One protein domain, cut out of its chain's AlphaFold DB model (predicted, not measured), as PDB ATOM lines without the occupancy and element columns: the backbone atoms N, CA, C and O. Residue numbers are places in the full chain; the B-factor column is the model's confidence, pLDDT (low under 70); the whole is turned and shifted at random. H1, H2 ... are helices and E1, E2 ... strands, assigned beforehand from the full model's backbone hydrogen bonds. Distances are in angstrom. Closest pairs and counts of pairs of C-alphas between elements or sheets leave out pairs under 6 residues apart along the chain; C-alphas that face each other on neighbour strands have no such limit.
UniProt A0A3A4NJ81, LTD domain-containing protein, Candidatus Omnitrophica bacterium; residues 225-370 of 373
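AT A GLANCE: This is residues 225 to 370 of the 373 residues of the protein "LTD domain-containing protein" of Candidatus Omnitrophica bacterium (UniProt A0A3A4NJ81). Two twisted sheets, E1 E6 E5 E3 and E7 E10 E11, lie partly face to face as a sandwich with their strands crossed, and an arm reaches away from it with H1 near its base and the hairpin E8 and E9 far out. A small sheet of E2 and E4 lies by the last residue of E6, away from the second sheet. The printed part has 146 residues and is mostly strand, with 64 residues in named elements, under half; along the chain they run E1 to E7, H1, E8 to E11. The four-strand sheet is mixed, the others antiparallel. The whole is only just loose, close to compact, with a radius of gyration of the C-alphas of 17.7 A, and flat, spanning 56 by 45 by 24 A.

HOW THE PARTS SIT: The largest sheet, strongly twisted, runs E1, residues 230 to 232, E6, residues 292 to 298, E5, residues 275 to 282, and E3, residues 248 to 252. E1 and E6 are parallel, with N 232 and O 297 2.8 A apart. E5 and E6 form a hairpin, N 277 to O 294 2.9 A; E5 and E3 are antiparallel, N 250 to O 280 2.9 A. The pairing of E6 is staggered: residues 292 to 296 pair with E5, 296 to 298 with E1. The facing sheet runs E7, residues 306 to 310, E10, residues 348 to 355, and E11, residues 361 to 369; N 308 and O 353 are 2.8 A apart, N 350 and O 367 2.8 A. The two sheets' strands stand at 63 degrees; the closest C-alphas of E6 and E10, Thr 293 and His 351, are 7.0 A apart. E11 bends by 73 degrees at residue 366. E2, residues 236 to 238, and E4, residues 269 to 271, are antiparallel, N 238 to O 269 2.9 A. H1, residues 313 to 317, only grazes the second sheet; its one O i to N i+4 pair is within hydrogen-bond range. The hairpin E8, residues 331 to 333, and E9, residues 336 to 340, has N 331 and O 340 3.1 A apart.

IN THESE COORDINATES: E1 begins at C-alpha 230, (-15.099, 4.513, 30.143). E5 is 22.7 A long, E10 21.7 A, E11 20.2 A and E6 19.2 A. E9 begins at C-alpha 336, (-50.239, -1.650, 11.671), and E11 ends at C-alpha 369, (-30.151, 7.414, 14.257).

THE WHOLE: The farthest C-alphas, Pro 245 and Asp 337, are 57.7 A apart. The printed part has no cut; the links E3 to E4 and H1 to E8 are long. The mean pLDDT of the printed part is 95.2, and no printed residue is under 70.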
ATOM      1  N   PHE A 225     -11.006  17.212  28.838       98.38
ATOM      2  CA  PHE A 225     -11.442  16.467  30.015       98.38
ATOM      3  C   PHE A 225     -10.221  15.876  30.719       98.38
ATOM      4  O   PHE A 225      -9.344  15.320  30.056       98.38
ATOM      5  N   SER A 226     -10.172  15.958  32.048       98.38
ATOM      6  CA  SER A 226      -9.079  15.377  32.841       98.38
ATOM      7  C   SER A 226      -9.088  13.848  32.872       98.38
ATOM      8  O   SER A 226      -8.043  13.233  33.074       98.38
ATOM      9  N   VAL A 227     -10.257  13.235  32.664       98.00
ATOM     10  CA  VAL A 227     -10.468  11.784  32.727       98.00
ATOM     11  C   VAL A 227     -11.119  11.307  31.418       98.00
ATOM     12  O   VAL A 227     -12.088  11.938  30.973       98.00
ATOM     13  N   PRO A 228     -10.617  10.229  30.775       97.81
ATOM     14  CA  PRO A 228     -11.219   9.682  29.556       97.81
ATOM     15  C   PRO A 228     -12.636   9.134  29.801       97.81
ATOM     16  O   PRO A 228     -13.062   8.994  30.938       97.81
ATOM     17  N   ALA A 229     -13.379   8.847  28.730       98.00
ATOM     18  CA  ALA A 229     -14.642   8.112  28.839       98.00
ATOM     19  C   ALA A 229     -14.350   6.635  29.162       98.00
ATOM     20  O   ALA A 229     -13.285   6.137  28.787       98.00
ATOM     21  N   GLY A 230     -15.271   5.936  29.827       97.69
ATOM     22  CA  GLY A 230     -15.099   4.513  30.143       97.69
ATOM     23  C   GLY A 230     -15.725   4.068  31.462       97.69
ATOM     24  O   GLY A 230     -16.646   4.704  31.982       97.69
ATOM     25  N   PHE A 231     -15.220   2.950  31.984       98.06
ATOM     26  CA  PHE A 231     -15.756   2.246  33.151       98.06
ATOM     27  C   PHE A 231     -14.942   2.520  34.415       98.06
ATOM     28  O   PHE A 231     -13.712   2.479  34.406       98.06
ATOM     29  N   TYR A 232     -15.644   2.765  35.521       97.62
ATOM     30  CA  TYR A 232     -15.047   3.102  36.807       97.62
ATOM     31  C   TYR A 232     -15.756   2.382  37.956       97.62
ATOM     32  O   TYR A 232     -16.970   2.465  38.119       97.62
ATOM     33  N   GLU A 233     -14.972   1.736  38.818       96.69
ATOM     34  CA  GLU A 233     -15.442   1.015  40.017       96.69
ATOM     35  C   GLU A 233     -16.015   1.939  41.107       96.69
ATOM     36  O   GLU A 233     -16.696   1.508  42.037       96.69
ATOM     37  N   ARG A 234     -15.669   3.230  41.066       96.25
ATOM     38  CA  ARG A 234     -16.019   4.221  42.091       96.25
ATOM     39  C   ARG A 234     -16.320   5.562  41.436       96.25
ATOM     40  O   ARG A 234     -16.110   5.744  40.242       96.25
ATOM     41  N   ARG A 235     -16.761   6.519  42.261       96.81
ATOM     42  CA  ARG A 235     -16.982   7.908  41.838       96.81
ATOM     43  C   ARG A 235     -15.784   8.469  41.065       96.81
ATOM     44  O   ARG A 235     -14.635   8.236  41.450       96.81
ATOM     45  N   VAL A 236     -16.075   9.288  40.064       98.00
ATOM     46  CA  VAL A 236     -15.082  10.005  39.252       98.00
ATOM     47  C   VAL A 236     -15.243  11.502  39.477       98.00
ATOM     48  O   VAL A 236     -16.352  11.994  39.691       98.00
ATOM     49  N   ILE A 237     -14.128  12.227  39.462       98.44
ATOM     50  CA  ILE A 237     -14.113  13.689  39.456       98.44
ATOM     51  C   ILE A 237     -13.565  14.111  38.097       98.44
ATOM     52  O   ILE A 237     -12.431  13.778  37.764       98.44
ATOM     53  N   VAL A 238     -14.391  14.802  37.316       98.69
ATOM     54  CA  VAL A 238     -14.055  15.274  35.974       98.69
ATOM     55  C   VAL A 238     -13.778  16.767  36.040       98.69
ATOM     56  O   VAL A 238     -14.611  17.546  36.502       98.69
ATOM     57  N   GLU A 239     -12.607  17.164  35.559       98.69
ATOM     58  CA  GLU A 239     -12.221  18.560  35.402       98.69
ATOM     59  C   GLU A 239     -12.210  18.905  33.916       98.69
ATOM     60  O   GLU A 239     -11.734  18.118  33.091       98.69
ATOM     61  N   LEU A 240     -12.743  20.078  33.583       98.50
ATOM     62  CA  LEU A 240     -12.734  20.628  32.234       98.50
ATOM     63  C   LEU A 240     -11.741  21.788  32.164       98.50
ATOM     64  O   LEU A 240     -11.675  22.613  33.074       98.50
ATOM     65  N   ALA A 241     -10.974  21.857  31.081       97.44
ATOM     66  CA  ALA A 241      -9.986  22.910  30.872       97.44
ATOM     67  C   ALA A 241      -9.993  23.419  29.428       97.44
ATOM     68  O   ALA A 241     -10.173  22.648  28.485       97.44
ATOM     69  N   SER A 242      -9.729  24.713  29.255       96.06
ATOM     70  CA  SER A 242      -9.394  25.323  27.964       96.06
ATOM     71  C   SER A 242      -7.920  25.717  27.958       96.06
ATOM     72  O   SER A 242      -7.353  26.052  28.997       96.06
ATOM     73  N   LEU A 243      -7.292  25.676  26.783       91.50
ATOM     74  CA  LEU A 243      -5.948  26.228  26.588       91.50
ATOM     75  C   LEU A 243      -5.960  27.741  26.332       91.50
ATOM     76  O   LEU A 243      -4.895  28.354  26.299       91.50
ATOM     77  N   PHE A 244      -7.139  28.332  26.128       91.50
ATOM     78  CA  PHE A 244      -7.301  29.738  25.786       91.50
ATOM     79  C   PHE A 244      -7.861  30.515  26.983       91.50
ATOM     80  O   PHE A 244      -8.746  30.021  27.687       91.50
ATOM     81  N   PRO A 245      -7.335  31.723  27.254       88.56
ATOM     82  CA  PRO A 245      -7.900  32.593  28.276       88.56
ATOM     83  C   PRO A 245      -9.290  33.078  27.847       88.56
ATOM     84  O   PRO A 245      -9.575  33.183  26.657       88.56
ATOM     85  N   ASN A 246     -10.135  33.426  28.819       88.06
ATOM     86  CA  ASN A 246     -11.498  33.939  28.605       88.06
ATOM     87  C   ASN A 246     -12.452  32.971  27.873       88.06
ATOM     88  O   ASN A 246     -13.483  33.402  27.363       88.06
ATOM     89  N   THR A 247     -12.134  31.674  27.823       96.56
ATOM     90  CA  THR A 247     -13.072  30.650  27.354       96.56
ATOM     91  C   THR A 247     -14.105  30.349  28.438       96.56
ATOM     92  O   THR A 247     -13.748  29.919  29.537       96.56
ATOM     93  N   GLU A 248     -15.388  30.473  28.110       97.94
ATOM     94  CA  GLU A 248     -16.467  29.902  28.910       97.94
ATOM     95  C   GLU A 248     -16.712  28.454  28.484       97.94
ATOM     96  O   GLU A 248     -16.949  28.168  27.311       97.94
ATOM     97  N   ILE A 249     -16.682  27.518  29.431       98.69
ATOM     98  CA  ILE A 249     -17.036  26.119  29.172       98.69
ATOM     99  C   ILE A 249     -18.446  25.887  29.704       98.69
ATOM    100  O   ILE A 249     -18.705  26.095  30.887       98.69
ATOM    101  N   ARG A 250     -19.355  25.438  28.839       98.69
ATOM    102  CA  ARG A 250     -20.723  25.049  29.205       98.69
ATOM    103  C   ARG A 250     -20.869  23.543  29.079       98.69
ATOM    104  O   ARG A 250     -20.242  22.933  28.209       98.69
ATOM    105  N   TYR A 251     -21.691  22.939  29.926       98.75
ATOM    106  CA  TYR A 251     -21.926  21.501  29.887       98.75
ATOM    107  C   TYR A 251     -23.373  21.131  30.203       98.75
ATOM    108  O   TYR A 251     -24.123  21.909  30.792       98.75
ATOM    109  N   THR A 252     -23.740  19.919  29.805       98.62
ATOM    110  CA  THR A 252     -25.035  19.291  30.069       98.62
ATOM    111  C   THR A 252     -24.810  17.848  30.521       98.62
ATOM    112  O   THR A 252     -23.787  17.228  30.205       98.62
ATOM    113  N   LEU A 253     -25.759  17.325  31.301       97.88
ATOM    114  CA  LEU A 253     -25.724  15.963  31.857       97.88
ATOM    115  C   LEU A 253     -26.920  15.108  31.412       97.88
ATOM    116  O   LEU A 253     -27.019  13.938  31.771       97.88
ATOM    117  N   ASP A 254     -27.841  15.695  30.651       96.25
ATOM    118  CA  ASP A 254     -29.067  15.068  30.151       96.25
ATOM    119  C   ASP A 254     -28.946  14.606  28.691       96.25
ATOM    120  O   ASP A 254     -29.884  14.041  28.138       96.25
ATOM    121  N   GLY A 255     -27.792  14.852  28.063       95.62
ATOM    122  CA  GLY A 255     -27.533  14.530  26.666       95.62
ATOM    123  C   GLY A 255     -27.890  15.641  25.677       95.62
ATOM    124  O   GLY A 255     -27.595  15.476  24.496       95.62
ATOM    125  N   SER A 256     -28.447  16.781  26.100       95.62
ATOM    126  CA  SER A 256     -28.674  17.942  25.219       95.62
ATOM    127  C   SER A 256     -27.359  18.588  24.750       95.62
ATOM    128  O   SER A 256     -26.314  18.415  25.374       95.62
ATOM    129  N   ILE A 257     -27.366  19.297  23.616       94.81
ATOM    130  CA  ILE A 257     -26.178  20.033  23.147       94.81
ATOM    131  C   ILE A 257     -25.962  21.242  24.073       94.81
ATOM    132  O   ILE A 257     -26.904  22.008  24.257       94.81
ATOM    133  N   PRO A 258     -24.758  21.460  24.638       97.00
ATOM    134  CA  PRO A 258     -24.505  22.646  25.446       97.00
ATOM    135  C   PRO A 258     -24.556  23.923  24.600       97.00
ATOM    136  O   PRO A 258     -23.823  24.057  23.612       97.00
ATOM    137  N   MET A 259     -25.381  24.860  25.046       94.19
ATOM    138  CA  MET A 259     -25.576  26.199  24.488       94.19
ATOM    139  C   MET A 259     -25.068  27.273  25.469       94.19
ATOM    140  O   MET A 259     -24.601  26.947  26.569       94.19
ATOM    141  N   ARG A 260     -25.118  28.559  25.097       93.75
ATOM    142  CA  ARG A 260     -24.586  29.661  25.932       93.75
ATOM    143  C   ARG A 260     -25.322  29.796  27.267       93.75
ATOM    144  O   ARG A 260     -24.726  30.180  28.267       93.75
ATOM    145  N   GLU A 261     -26.595  29.439  27.297       94.50
ATOM    146  CA  GLU A 261     -27.479  29.436  28.460       94.50
ATOM    147  C   GLU A 261     -27.381  28.159  29.310       94.50
ATOM    148  O   GLU A 261     -27.934  28.106  30.407       94.50
ATOM    149  N   SER A 262     -26.657  27.135  28.839       97.69
ATOM    150  CA  SER A 262     -26.418  25.909  29.609       97.69
ATOM    151  C   SER A 262     -25.556  26.168  30.853       97.69
ATOM    152  O   SER A 262     -24.998  27.252  31.058       97.69
ATOM    153  N   THR A 263     -25.419  25.158  31.713       98.50
ATOM    154  CA  THR A 263     -24.667  25.278  32.967       98.50
ATOM    155  C   THR A 263     -23.206  25.659  32.710       98.50
ATOM    156  O   THR A 263     -22.497  24.968  31.977       98.50
ATOM    157  N   LEU A 264     -22.753  26.757  33.326       98.56
ATOM    158  CA  LEU A 264     -21.354  27.183  33.304       98.56
ATOM    159  C   LEU A 264     -20.501  26.236  34.157       98.56
ATOM    160  O   LEU A 264     -20.867  25.882  35.279       98.56
ATOM    161  N   TYR A 265     -19.358  25.816  33.625       98.50
ATOM    162  CA  TYR A 265     -18.379  25.040  34.370       98.50
ATOM    163  C   TYR A 265     -17.540  25.959  35.266       98.50
ATOM    164  O   TYR A 265     -16.679  26.694  34.790       98.50
ATOM    165  N   GLU A 266     -17.780  25.880  36.575       97.50
ATOM    166  CA  GLU A 266     -17.042  26.645  37.593       97.50
ATOM    167  C   GLU A 266     -16.270  25.744  38.570       97.50
ATOM    168  O   GLU A 266     -15.328  26.187  39.228       97.50
ATOM    169  N   GLN A 267     -16.666  24.473  38.688       97.94
ATOM    170  CA  GLN A 267     -16.106  23.512  39.640       97.94
ATOM    171  C   GLN A 267     -16.052  22.098  39.045       97.94
ATOM    172  O   GLN A 267     -16.898  21.764  38.210       97.94
ATOM    173  N   PRO A 268     -15.127  21.234  39.513       98.50
ATOM    174  CA  PRO A 268     -15.043  19.845  39.067       98.50
ATOM    175  C   PRO A 268     -16.363  19.079  39.225       98.50
ATOM    176  O   PRO A 268     -16.988  19.093  40.292       98.50
ATOM    177  N   ILE A 269     -16.752  18.348  38.180       98.56
ATOM    178  CA  ILE A 269     -18.002  17.588  38.115       98.56
ATOM    179  C   ILE A 269     -17.800  16.249  38.829       98.56
ATOM    180  O   ILE A 269     -16.908  15.470  38.487       98.56
ATOM    181  N   ARG A 270     -18.626  15.967  39.838       98.19
ATOM    182  CA  ARG A 270     -18.545  14.734  40.636       98.19
ATOM    183  C   ARG A 270     -19.599  13.740  40.173       98.19
ATOM    184  O   ARG A 270     -20.790  13.991  40.337       98.19
ATOM    185  N   LEU A 271     -19.157  12.601  39.653       98.00
ATOM    186  CA  LEU A 271     -20.029  11.553  39.131       98.00
ATOM    187  C   LEU A 271     -20.135  10.401  40.125       98.00
ATOM    188  O   LEU A 271     -19.131   9.782  40.479       98.00
ATOM    189  N   PHE A 272     -21.357  10.115  40.573       97.62
ATOM    190  CA  PHE A 272     -21.668   9.004  41.483       97.62
ATOM    191  C   PHE A 272     -22.366   7.835  40.785       97.62
ATOM    192  O   PHE A 272     -22.393   6.732  41.322       97.62
ATOM    193  N   THR A 273     -22.921   8.077  39.601       97.56
ATOM    194  CA  THR A 273     -23.684   7.126  38.793       97.56
ATOM    195  C   THR A 273     -23.258   7.249  37.340       97.56
ATOM    196  O   THR A 273     -22.626   8.239  36.970       97.56
ATOM    197  N   THR A 274     -23.619   6.265  36.512       97.44
ATOM    198  CA  THR A 274     -23.403   6.356  35.066       97.44
ATOM    199  C   THR A 274     -23.983   7.660  34.527       97.44
ATOM    200  O   THR A 274     -25.126   8.003  34.829       97.44
ATOM    201  N   THR A 275     -23.179   8.437  33.810       98.12
ATOM    202  CA  THR A 275     -23.552   9.778  33.345       98.12
ATOM    203  C   THR A 275     -22.823  10.091  32.051       98.12
ATOM    204  O   THR A 275     -21.639   9.783  31.901       98.12
ATOM    205  N   VAL A 276     -23.530  10.734  31.128       98.25
ATOM    206  CA  VAL A 276     -22.935  11.339  29.941       98.25
ATOM    207  C   VAL A 276     -22.670  12.805  30.249       98.25
ATOM    208  O   VAL A 276     -23.574  13.514  30.681       98.25
ATOM    209  N   ILE A 277     -21.446  13.266  30.012       98.69
ATOM    210  CA  ILE A 277     -21.128  14.695  30.017       98.69
ATOM    211  C   ILE A 277     -20.969  15.136  28.571       98.69
ATOM    212  O   ILE A 277     -20.140  14.588  27.842       98.69
ATOM    213  N   ARG A 278     -21.723  16.160  28.168       98.69
ATOM    214  CA  ARG A 278     -21.458  16.904  26.933       98.69
ATOM    215  C   ARG A 278     -20.938  18.277  27.316       98.69
ATOM    216  O   ARG A 278     -21.536  18.933  28.161       98.69
ATOM    217  N   ALA A 279     -19.830  18.710  26.725       98.69
ATOM    218  CA  ALA A 279     -19.227  20.010  27.006       98.69
ATOM    219  C   ALA A 279     -18.861  20.750  25.719       98.69
ATOM    220  O   ALA A 279     -18.439  20.144  24.731       98.69
ATOM    221  N   ARG A 280     -19.012  22.074  25.742       98.12
ATOM    222  CA  ARG A 280     -18.727  22.970  24.618       98.12
ATOM    223  C   ARG A 280     -18.070  24.245  25.137       98.12
ATOM    224  O   ARG A 280     -18.421  24.733  26.209       98.12
ATOM    225  N   ALA A 281     -17.103  24.757  24.389       98.25
ATOM    226  CA  ALA A 281     -16.397  25.989  24.701       98.25
ATOM    227  C   ALA A 281     -16.952  27.155  23.878       98.25
ATOM    228  O   ALA A 281     -17.230  27.018  22.682       98.25
ATOM    229  N   PHE A 282     -17.065  28.306  24.529       97.00
ATOM    230  CA  PHE A 282     -17.520  29.566  23.971       97.00
ATOM    231  C   PHE A 282     -16.435  30.612  24.199       97.00
ATOM    232  O   PHE A 282     -15.971  30.818  25.320       97.00
ATOM    233  N   GLU A 283     -16.019  31.261  23.119       94.44
ATOM    234  CA  GLU A 283     -15.036  32.343  23.135       94.44
ATOM    235  C   GLU A 283     -15.665  33.582  22.484       94.44
ATOM    236  O   GLU A 283     -16.514  33.432  21.595       94.44
ATOM    237  N   PRO A 284     -15.277  34.798  22.902       90.25
ATOM    238  CA  PRO A 284     -15.648  36.014  22.188       90.25
ATOM    239  C   PRO A 284     -15.197  35.962  20.725       90.25
ATOM    240  O   PRO A 284     -14.134  35.416  20.417       90.25
ATOM    241  N   ASP A 285     -16.008  36.535  19.834       89.62
ATOM    242  CA  ASP A 285     -15.716  36.696  18.402       89.62
ATOM    243  C   ASP A 285     -15.396  35.389  17.651       89.62
ATOM    244  O   ASP A 285     -14.737  35.389  16.606       89.62
ATOM    245  N   ARG A 286     -15.850  34.248  18.183       94.31
ATOM    246  CA  ARG A 286     -15.662  32.926  17.587       94.31
ATOM    247  C   ARG A 286     -16.936  32.114  17.637       94.31
ATOM    248  O   ARG A 286     -17.737  32.207  18.568       94.31
ATOM    249  N   LEU A 287     -17.065  31.239  16.651       96.25
ATOM    250  CA  LEU A 287     -18.080  30.204  16.676       96.25
ATOM    251  C   LEU A 287     -17.806  29.238  17.840       96.25
ATOM    252  O   LEU A 287     -16.640  28.967  18.153       96.25
ATOM    253  N   PRO A 288     -18.844  28.671  18.472       96.88
ATOM    254  CA  PRO A 288     -18.648  27.702  19.541       96.88
ATOM    255  C   PRO A 288     -17.820  26.496  19.076       96.88
ATOM    256  O   PRO A 288     -17.862  26.097  17.903       96.88
ATOM    257  N   SER A 289     -17.100  25.861  20.001       97.38
ATOM    258  CA  SER A 289     -16.344  24.645  19.688       97.38
ATOM    259  C   SER A 289     -17.261  23.518  19.210       97.38
ATOM    260  O   SER A 289     -18.493  23.601  19.272       97.38
ATOM    261  N   GLU A 290     -16.676  22.432  18.717       95.44
ATOM    262  CA  GLU A 290     -17.398  21.159  18.649       95.44
ATOM    263  C   GLU A 290     -17.791  20.711  20.061       95.44
ATOM    264  O   GLU A 290     -17.125  21.059  21.048       95.44
ATOM    265  N   THR A 291     -18.900  19.985  20.163       97.06
ATOM    266  CA  THR A 291     -19.339  19.398  21.427       97.06
ATOM    267  C   THR A 291     -18.538  18.132  21.677       97.06
ATOM    268  O   THR A 291     -18.558  17.211  20.869       97.06
ATOM    269  N   ILE A 292     -17.867  18.061  22.820       98.19
ATOM    270  CA  ILE A 292     -17.211  16.835  23.264       98.19
ATOM    271  C   ILE A 292     -18.171  16.087  24.174       98.19
ATOM    272  O   ILE A 292     -18.623  16.630  25.182       98.19
ATOM    273  N   THR A 293     -18.455  14.840  23.825       98.50
ATOM    274  CA  THR A 293     -19.297  13.934  24.605       98.50
ATOM    275  C   THR A 293     -18.419  12.851  25.223       98.50
ATOM    276  O   THR A 293     -17.506  12.349  24.567       98.50
ATOM    277  N   LYS A 294     -18.660  12.525  26.494       98.62
ATOM    278  CA  LYS A 294     -18.010  11.412  27.193       98.62
ATOM    279  C   LYS A 294     -18.995  10.684  28.089       98.62
ATOM    280  O   LYS A 294     -19.608  11.303  28.962       98.62
ATOM    281  N   THR A 295     -19.084   9.371  27.921       98.56
ATOM    282  CA  THR A 295     -19.843   8.497  28.816       98.56
ATOM    283  C   THR A 295     -18.948   7.942  29.919       98.56
ATOM    284  O   THR A 295     -17.896   7.354  29.665       98.56
ATOM    285  N   TYR A 296     -19.389   8.103  31.162       98.50
ATOM    286  CA  TYR A 296     -18.751   7.533  32.342       98.50
ATOM    287  C   TYR A 296     -19.682   6.481  32.926       98.50
ATOM    288  O   TYR A 296     -20.750   6.826  33.425       98.50
ATOM    289  N   PHE A 297     -19.287   5.214  32.882       98.19
ATOM    290  CA  PHE A 297     -20.015   4.119  33.508       98.19
ATOM    291  C   PHE A 297     -19.493   3.911  34.928       98.19
ATOM    292  O   PHE A 297     -18.325   3.577  35.114       98.19
ATOM    293  N   ILE A 298     -20.343   4.122  35.937       97.94
ATOM    294  CA  ILE A 298     -19.940   4.043  37.349       97.94
ATOM    295  C   ILE A 298     -20.565   2.811  37.987       97.94
ATOM    296  O   ILE A 298     -21.783   2.642  37.940       97.94
ATOM    297  N   SER A 299     -19.732   1.972  38.602       96.25
ATOM    298  CA  SER A 299     -20.146   0.711  39.230       96.25
ATOM    299  C   SER A 299     -20.924  -0.208  38.276       96.25
ATOM    300  O   SER A 299     -21.831  -0.930  38.692       96.25
ATOM    301  N   ALA A 300     -20.585  -0.159  36.987       93.50
ATOM    302  CA  ALA A 300     -21.168  -0.994  35.948       93.50
ATOM    303  C   ALA A 300     -20.154  -2.057  35.514       93.50
ATOM    304  O   ALA A 300     -18.974  -1.758  35.352       93.50
ATOM    305  N   SER A 301     -20.628  -3.282  35.297       92.25
ATOM    306  CA  SER A 301     -19.828  -4.382  34.753       92.25
ATOM    307  C   SER A 301     -20.480  -4.923  33.487       92.25
ATOM    308  O   SER A 301     -21.700  -4.854  33.328       92.25
ATOM    309  N   HIS A 302     -19.661  -5.440  32.578       94.25
ATOM    310  CA  HIS A 302     -20.106  -5.999  31.311       94.25
ATOM    311  C   HIS A 302     -19.163  -7.129  30.876       94.25
ATOM    312  O   HIS A 302     -18.015  -7.201  31.306       94.25
ATOM    313  N   THR A 303     -19.668  -8.030  30.037       96.12
ATOM    314  CA  THR A 303     -18.883  -9.098  29.384       96.12
ATOM    315  C   THR A 303     -18.935  -9.006  27.861       96.12
ATOM    316  O   THR A 303     -18.216  -9.720  27.166       96.12
ATOM    317  N   LEU A 304     -19.800  -8.137  27.343       97.62
ATOM    318  CA  LEU A 304     -19.979  -7.854  25.927       97.62
ATOM    319  C   LEU A 304     -19.528  -6.420  25.644       97.62
ATOM    320  O   LEU A 304     -19.498  -5.612  26.576       97.62
ATOM    321  N   PRO A 305     -19.211  -6.089  24.384       97.94
ATOM    322  CA  PRO A 305     -19.045  -4.701  23.979       97.94
ATOM    323  C   PRO A 305     -20.277  -3.856  24.329       97.94
ATOM    324  O   PRO A 305     -21.411  -4.346  24.310       97.94
ATOM    325  N   VAL A 306     -20.054  -2.583  24.644       98.31
ATOM    326  CA  VAL A 306     -21.089  -1.636  25.070       98.31
ATOM    327  C   VAL A 306     -21.178  -0.493  24.068       98.31
ATOM    328  O   VAL A 306     -20.177   0.125  23.723       98.31
ATOM    329  N   VAL A 307     -22.396  -0.179  23.632       97.75
ATOM    330  CA  VAL A 307     -22.688   1.013  22.828       97.75
ATOM    331  C   VAL A 307     -23.374   2.034  23.729       97.75
ATOM    332  O   VAL A 307     -24.433   1.752  24.288       97.75
ATOM    333  N   SER A 308     -22.783   3.220  23.856       97.62
ATOM    334  CA  SER A 308     -23.437   4.390  24.439       97.62
ATOM    335  C   SER A 308     -24.000   5.263  23.325       97.62
ATOM    336  O   SER A 308     -23.290   5.597  22.376       97.62
ATOM    337  N   ILE A 309     -25.273   5.635  23.445       97.00
ATOM    338  CA  ILE A 309     -25.948   6.562  22.535       97.00
ATOM    339  C   ILE A 309     -26.410   7.758  23.359       97.00
ATOM    340  O   ILE A 309     -27.269   7.624  24.230       97.00
ATOM    341  N   ALA A 310     -25.847   8.926  23.073       97.25
ATOM    342  CA  ALA A 310     -26.163  10.174  23.749       97.25
ATOM    343  C   ALA A 310     -26.864  11.143  22.800       97.25
ATOM    344  O   ALA A 310     -26.399  11.400  21.691       97.25
ATOM    345  N   THR A 311     -27.979  11.714  23.239       96.81
ATOM    346  CA  THR A 311     -28.731  12.701  22.464       96.81
ATOM    347  C   THR A 311     -29.620  13.536  23.373       96.81
ATOM    348  O   THR A 311     -29.843  13.165  24.526       96.81
ATOM    349  N   ALA A 312     -30.134  14.658  22.866       96.06
ATOM    350  CA  ALA A 312     -31.130  15.436  23.586       96.06
ATOM    351  C   ALA A 312     -32.357  14.548  23.867       96.06
ATOM    352  O   ALA A 312     -32.831  13.888  22.938       96.06
ATOM    353  N   PRO A 313     -32.924  14.541  25.090       96.44
ATOM    354  CA  PRO A 313     -34.042  13.658  25.429       96.44
ATOM    355  C   PRO A 313     -35.224  13.759  24.458       96.44
ATOM    356  O   PRO A 313     -35.855  12.749  24.146       96.44
ATOM    357  N   ALA A 314     -35.476  14.957  23.923       95.19
ATOM    358  CA  ALA A 314     -36.530  15.203  22.947       95.19
ATOM    359  C   ALA A 314     -36.411  14.317  21.692       95.19
ATOM    360  O   ALA A 314     -37.415  13.813  21.199       95.19
ATOM    361  N   ASN A 315     -35.193  14.024  21.232       95.00
ATOM    362  CA  ASN A 315     -34.970  13.198  20.044       95.00
ATOM    363  C   ASN A 315     -35.526  11.776  20.190       95.00
ATOM    364  O   ASN A 315     -35.910  11.154  19.200       95.00
ATOM    365  N   PHE A 316     -35.615  11.254  21.415       95.44
ATOM    366  CA  PHE A 316     -36.176   9.929  21.680       95.44
ATOM    367  C   PHE A 316     -37.591   9.985  22.241       95.44
ATOM    368  O   PHE A 316     -38.407   9.135  21.884       95.44
ATOM    369  N   TRP A 317     -37.896  10.985  23.067       96.38
ATOM    370  CA  TRP A 317     -39.060  10.949  23.953       96.38
ATOM    371  C   TRP A 317     -40.063  12.083  23.753       96.38
ATOM    372  O   TRP A 317     -41.120  12.054  24.381       96.38
ATOM    373  N   ASP A 318     -39.763  13.074  22.913       95.12
ATOM    374  CA  ASP A 318     -40.725  14.134  22.626       95.12
ATOM    375  C   ASP A 318     -41.914  13.603  21.814       95.12
ATOM    376  O   ASP A 318     -41.773  12.766  20.927       95.12
ATOM    377  N   ASP A 319     -43.109  14.103  22.096       94.56
ATOM    378  CA  ASP A 319     -44.341  13.646  21.453       94.56
ATOM    379  C   ASP A 319     -44.430  14.064  19.969       94.56
ATOM    380  O   ASP A 319     -45.075  13.397  19.157       94.56
ATOM    381  N   GLN A 320     -43.755  15.150  19.587       91.31
ATOM    382  CA  GLN A 320     -43.727  15.681  18.229       91.31
ATOM    383  C   GLN A 320     -42.569  15.100  17.408       91.31
ATOM    384  O   GLN A 320     -42.786  14.722  16.255       91.31
ATOM    385  N   ILE A 321     -41.368  15.005  17.992       91.62
ATOM    386  CA  ILE A 321     -40.139  14.614  17.278       91.62
ATOM    387  C   ILE A 321     -39.471  13.335  17.797       91.62
ATOM    388  O   ILE A 321     -38.531  12.855  17.168       91.62
ATOM    389  N   GLY A 322     -39.907  12.761  18.912       94.81
ATOM    390  CA  GLY A 322     -39.263  11.596  19.514       94.81
ATOM    391  C   GLY A 322     -39.440  10.336  18.675       94.81
ATOM    392  O   GLY A 322     -40.564   9.988  18.309       94.81
ATOM    393  N   ILE A 323     -38.348   9.624  18.386       93.50
ATOM    394  CA  ILE A 323     -38.406   8.409  17.557       93.50
ATOM    395  C   ILE A 323     -38.939   7.190  18.316       93.50
ATOM    396  O   ILE A 323     -39.456   6.291  17.677       93.50
ATOM    397  N   TYR A 324     -38.875   7.145  19.653       93.38
ATOM    398  CA  TYR A 324     -39.276   5.977  20.458       93.38
ATOM    399  C   TYR A 324     -40.671   6.095  21.086       93.38
ATOM    400  O   TYR A 324     -41.038   5.305  21.959       93.38
ATOM    401  N   VAL A 325     -41.480   7.060  20.653       93.94
ATOM    402  CA  VAL A 325     -42.822   7.285  21.206       93.94
ATOM    403  C   VAL A 325     -43.924   6.977  20.203       93.94
ATOM    404  O   VAL A 325     -43.706   6.882  19.001       93.94
ATOM    405  N   THR A 326     -45.152   6.828  20.701       93.38
ATOM    406  CA  THR A 326     -46.321   6.817  19.812       93.38
ATOM    407  C   THR A 326     -46.424   8.141  19.071       93.38
ATOM    408  O   THR A 326     -46.522   8.131  17.850       93.38
ATOM    409  N   GLY A 327     -46.320   9.246  19.806       91.19
ATOM    410  CA  GLY A 327     -46.266  10.585  19.249       91.19
ATOM    411  C   GLY A 327     -47.554  11.063  18.581       91.19
ATOM    412  O   GLY A 327     -48.449  10.282  18.241       91.19
ATOM    413  N   LYS A 328     -47.637  12.375  18.358       90.88
ATOM    414  CA  LYS A 328     -48.731  13.029  17.618       90.88
ATOM    415  C   LYS A 328     -48.551  12.984  16.106       90.88
ATOM    416  O   LYS A 328     -49.538  13.041  15.376       90.88
ATOM    417  N   ASN A 329     -47.311  12.863  15.646       87.75
ATOM    418  CA  ASN A 329     -46.955  12.944  14.232       87.75
ATOM    419  C   ASN A 329     -46.727  11.580  13.601       87.75
ATOM    420  O   ASN A 329     -46.109  11.489  12.547       87.75
ATOM    421  N   GLY A 330     -47.193  10.511  14.235       88.50
ATOM    422  CA  GLY A 330     -46.952   9.177  13.731       88.50
ATOM    423  C   GLY A 330     -47.535   8.949  12.338       88.50
ATOM    424  O   GLY A 330     -48.583   9.492  11.977       88.50
ATOM    425  N   VAL A 331     -46.891   8.067  11.581       90.25
ATOM    426  CA  VAL A 331     -47.427   7.528  10.324       90.25
ATOM    427  C   VAL A 331     -47.761   6.051  10.486       90.25
ATOM    428  O   VAL A 331     -47.355   5.393  11.450       90.25
ATOM    429  N   THR A 332     -48.589   5.546   9.582       91.19
ATOM    430  CA  THR A 332     -48.964   4.132   9.522       91.19
ATOM    431  C   THR A 332     -47.758   3.308   9.073       91.19
ATOM    432  O   THR A 332     -47.085   3.681   8.116       91.19
ATOM    433  N   GLY A 333     -47.475   2.214   9.783       85.38
ATOM    434  CA  GLY A 333     -46.384   1.294   9.451       85.38
ATOM    435  C   GLY A 333     -46.870   0.124   8.594       85.38
ATOM    436  O   GLY A 333     -48.071  -0.070   8.425       85.38
ATOM    437  N   TYR A 334     -45.946  -0.702   8.097       80.81
ATOM    438  CA  TYR A 334     -46.264  -1.803   7.173       80.81
ATOM    439  C   TYR A 334     -47.253  -2.839   7.748       80.81
ATOM    440  O   TYR A 334     -48.089  -3.374   7.025       80.81
ATOM    441  N   CYS A 335     -47.190  -3.096   9.060       79.38
ATOM    442  CA  CYS A 335     -47.986  -4.125   9.744       79.38
ATOM    443  C   CYS A 335     -49.041  -3.563  10.715       79.38
ATOM    444  O   CYS A 335     -49.574  -4.316  11.531       79.38
ATOM    445  N   SER A 336     -49.303  -2.252  10.715       81.75
ATOM    446  CA  SER A 336     -50.239  -1.650  11.671       81.75
ATOM    447  C   SER A 336     -50.815  -0.337  11.173       81.75
ATOM    448  O   SER A 336     -50.066   0.606  10.927       81.75
ATOM    449  N   ASP A 337     -52.147  -0.244  11.182       86.12
ATOM    450  CA  ASP A 337     -52.908   0.981  10.901       86.12
ATOM    451  C   ASP A 337     -52.721   2.069  11.971       86.12
ATOM    452  O   ASP A 337     -53.107   3.224  11.780       86.12
ATOM    453  N   THR A 338     -52.113   1.722  13.111       89.69
ATOM    454  CA  THR A 338     -51.873   2.685  14.184       89.69
ATOM    455  C   THR A 338     -50.706   3.591  13.820       89.69
ATOM    456  O   THR A 338     -49.575   3.139  13.650       89.69
ATOM    457  N   ARG A 339     -50.977   4.895  13.778       92.25
ATOM    458  CA  ARG A 339     -49.963   5.927  13.572       92.25
ATOM    459  C   ARG A 339     -48.991   5.982  14.743       92.25
ATOM    460  O   ARG A 339     -49.431   6.136  15.883       92.25
ATOM    461  N   LYS A 340     -47.693   5.847  14.456       92.31
ATOM    462  CA  LYS A 340     -46.604   5.909  15.440       92.31
ATOM    463  C   LYS A 340     -45.414   6.697  14.901       92.31
ATOM    464  O   LYS A 340     -45.109   6.599  13.714       92.31
ATOM    465  N   ASN A 341     -44.745   7.460  15.758       92.62
ATOM    466  CA  ASN A 341     -43.550   8.223  15.395       92.62
ATOM    467  C   ASN A 341     -42.388   7.307  14.979       92.62
ATOM    468  O   ASN A 341     -41.661   7.647  14.055       92.62
ATOM    469  N   TRP A 342     -42.242   6.123  15.581       91.38
ATOM    470  CA  TRP A 342     -41.215   5.154  15.166       91.38
ATOM    471  C   TRP A 342     -41.405   4.590  13.748       91.38
ATOM    472  O   TRP A 342     -40.507   3.921  13.253       91.38
ATOM    473  N   ASN A 343     -42.544   4.844  13.093       91.19
ATOM    474  CA  ASN A 343     -42.770   4.465  11.693       91.19
ATOM    475  C   ASN A 343     -42.357   5.566  10.697       91.19
ATOM    476  O   ASN A 343     -42.443   5.354   9.491       91.19
ATOM    477  N   GLN A 344     -42.007   6.761  11.174       89.38
ATOM    478  CA  GLN A 344     -41.568   7.855  10.311       89.38
ATOM    479  C   GLN A 344     -40.174   7.559   9.741       89.38
ATOM    480  O   GLN A 344     -39.282   7.128  10.473       89.38
ATOM    481  N   ASP A 345     -39.964   7.854   8.455       87.12
ATOM    482  CA  ASP A 345     -38.628   7.823   7.843       87.12
ATOM    483  C   ASP A 345     -37.918   9.149   8.120       87.12
ATOM    484  O   ASP A 345     -37.896  10.072   7.307       87.12
ATOM    485  N   TRP A 346     -37.416   9.260   9.344       87.62
ATOM    486  CA  TRP A 346     -36.727  10.438   9.848       87.62
ATOM    487  C   TRP A 346     -35.542  10.042  10.730       87.62
ATOM    488  O   TRP A 346     -35.476   8.934  11.260       87.62
ATOM    489  N   GLU A 347     -34.591  10.954  10.885       90.75
ATOM    490  CA  GLU A 347     -33.342  10.712  11.603       90.75
ATOM    491  C   GLU A 347     -33.172  11.723  12.740       90.75
ATOM    492  O   GLU A 347     -33.695  12.839  12.679       90.75
ATOM    493  N   ARG A 348     -32.473  11.334  13.809       92.69
ATOM    494  CA  ARG A 348     -32.108  12.231  14.910       92.69
ATOM    495  C   ARG A 348     -30.612  12.235  15.160       92.69
ATOM    496  O   ARG A 348     -30.008  11.161  15.128       92.69
ATOM    497  N   PRO A 349     -30.025  13.398  15.486       94.25
ATOM    498  CA  PRO A 349     -28.609  13.470  15.797       94.25
ATOM    499  C   PRO A 349     -28.323  12.729  17.104       94.25
ATOM    500  O   PRO A 349     -29.032  12.879  18.102       94.25
ATOM    501  N   ILE A 350     -27.255  11.951  17.113       96.25
ATOM    502  CA  ILE A 350     -26.717  11.263  18.280       96.25
ATOM    503  C   ILE A 350     -25.204  11.446  18.327       96.25
ATOM    504  O   ILE A 350     -24.552  11.671  17.311       96.25
ATOM    505  N   HIS A 351     -24.646  11.275  19.513       97.81
ATOM    506  CA  HIS A 351     -23.251  10.921  19.680       97.81
ATOM    507  C   HIS A 351     -23.176   9.451  20.078       97.81
ATOM    508  O   HIS A 351     -23.864   9.027  21.012       97.81
ATOM    509  N   LEU A 352     -22.362   8.679  19.369       97.94
ATOM    510  CA  LEU A 352     -22.163   7.261  19.625       97.94
ATOM    511  C   LEU A 352     -20.752   7.033  20.156       97.94
ATOM    512  O   LEU A 352     -19.787   7.488  19.549       97.94
ATOM    513  N   GLU A 353     -20.638   6.287  21.251       98.50
ATOM    514  CA  GLU A 353     -19.373   5.753  21.762       98.50
ATOM    515  C   GLU A 353     -19.472   4.225  21.829       98.50
ATOM    516  O   GLU A 353     -20.415   3.678  22.405       98.50
ATOM    517  N   PHE A 354     -18.500   3.533  21.243       98.44
ATOM    518  CA  PHE A 354     -18.388   2.080  21.284       98.44
ATOM    519  C   PHE A 354     -17.224   1.670  22.179       98.44
ATOM    520  O   PHE A 354     -16.084   2.090  21.964       98.44
ATOM    521  N   PHE A 355     -17.516   0.822  23.156       98.44
ATOM    522  CA  PHE A 355     -16.552   0.257  24.084       98.44
ATOM    523  C   PHE A 355     -16.436  -1.245  23.842       98.44
ATOM    524  O   PHE A 355     -17.445  -1.950  23.773       98.44
ATOM    525  N   GLU A 356     -15.209  -1.733  23.729       98.19
ATOM    526  CA  GLU A 356     -14.900  -3.150  23.564       98.19
ATOM    527  C   GLU A 356     -15.265  -3.952  24.821       98.19
ATOM    528  O   GLU A 356     -15.563  -3.401  25.882       98.19
ATOM    529  N   SER A 357     -15.230  -5.284  24.735       96.75
ATOM    530  CA  SER A 357     -15.557  -6.159  25.873       96.75
ATOM    531  C   SER A 357     -14.623  -6.000  27.080       96.75
ATOM    532  O   SER A 357     -14.999  -6.390  28.180       96.75
ATOM    533  N   ASP A 358     -13.421  -5.451  26.888       95.19
ATOM    534  CA  ASP A 358     -12.468  -5.127  27.959       95.19
ATOM    535  C   ASP A 358     -12.661  -3.711  28.544       95.19
ATOM    536  O   ASP A 358     -11.934  -3.310  29.454       95.19
ATOM    537  N   GLY A 359     -13.644  -2.959  28.036       94.75
ATOM    538  CA  GLY A 359     -13.977  -1.604  28.464       94.75
ATOM    539  C   GLY A 359     -13.172  -0.506  27.763       94.75
ATOM    540  O   GLY A 359     -13.394   0.675  28.050       94.75
ATOM    541  N   ALA A 360     -12.258  -0.849  26.849       96.00
ATOM    542  CA  ALA A 360     -11.526   0.135  26.062       96.00
ATOM    543  C   ALA A 360     -12.460   0.858  25.080       96.00
ATOM    544  O   ALA A 360     -13.302   0.239  24.432       96.00
ATOM    545  N   LEU A 361     -12.300   2.176  24.939       97.75
ATOM    546  CA  LEU A 361     -13.009   2.944  23.915       97.75
ATOM    547  C   LEU A 361     -12.461   2.558  22.534       97.75
ATOM    548  O   LEU A 361     -11.305   2.855  22.229       97.75
ATOM    549  N   GLY A 362     -13.288   1.921  21.709       97.50
ATOM    550  CA  GLY A 362     -12.944   1.546  20.340       97.50
ATOM    551  C   GLY A 362     -13.065   2.736  19.389       97.50
ATOM    552  O   GLY A 362     -12.080   3.168  18.793       97.50
ATOM    553  N   PHE A 363     -14.269   3.301  19.269       97.50
ATOM    554  CA  PHE A 363     -14.505   4.490  18.447       97.50
ATOM    555  C   PHE A 363     -15.629   5.361  19.004       97.50
ATOM    556  O   PHE A 363     -16.460   4.914  19.794       97.50
ATOM    557  N   HIS A 364     -15.656   6.616  18.561       97.50
ATOM    558  CA  HIS A 364     -16.748   7.537  18.828       97.50
ATOM    559  C   HIS A 364     -16.989   8.444  17.619       97.50
ATOM    560  O   HIS A 364     -16.044   8.780  16.902       97.50
ATOM    561  N   LEU A 365     -18.242   8.830  17.379       97.12
ATOM    562  CA  LEU A 365     -18.608   9.772  16.321       97.12
ATOM    563  C   LEU A 365     -19.957  10.440  16.595       97.12
ATOM    564  O   LEU A 365     -20.820   9.870  17.264       97.12
ATOM    565  N   ASP A 366     -20.151  11.620  16.014       95.00
ATOM    566  CA  ASP A 366     -21.493  12.152  15.789       95.00
ATOM    567  C   ASP A 366     -22.119  11.425  14.594       95.00
ATOM    568  O   ASP A 366     -21.467  11.207  13.571       95.00
ATOM    569  N   ALA A 367     -23.376  11.019  14.736       93.69
ATOM    570  CA  ALA A 367     -24.109  10.259  13.734       93.69
ATOM    571  C   ALA A 367     -25.596  10.610  13.771       93.69
ATOM    572  O   ALA A 367     -26.079  11.274  14.686       93.69
ATOM    573  N   GLY A 368     -26.334  10.114  12.789       92.44
ATOM    574  CA  GLY A 368     -27.781  10.053  12.852       92.44
ATOM    575  C   GLY A 368     -28.277   8.685  13.299       92.44
ATOM    576  O   GLY A 368     -27.622   7.663  13.084       92.44
ATOM    577  N   THR A 369     -29.441   8.653  13.937       92.81
ATOM    578  CA  THR A 369     -30.151   7.414  14.257       92.81
ATOM    579  C   THR A 369     -31.587   7.469  13.774       92.81
ATOM    580  O   THR A 369     -32.266   8.491  13.902       92.81
ATOM    581  N   LYS A 370     -32.061   6.343  13.247       91.25
ATOM    582  CA  LYS A 370     -33.447   6.141  12.843       91.25
ATOM    583  C   LYS A 370     -33.893   4.735  13.195       91.25
ATOM    584  O   LYS A 370     -33.076   3.816  13.263       91.25
TER     585      LYS A 370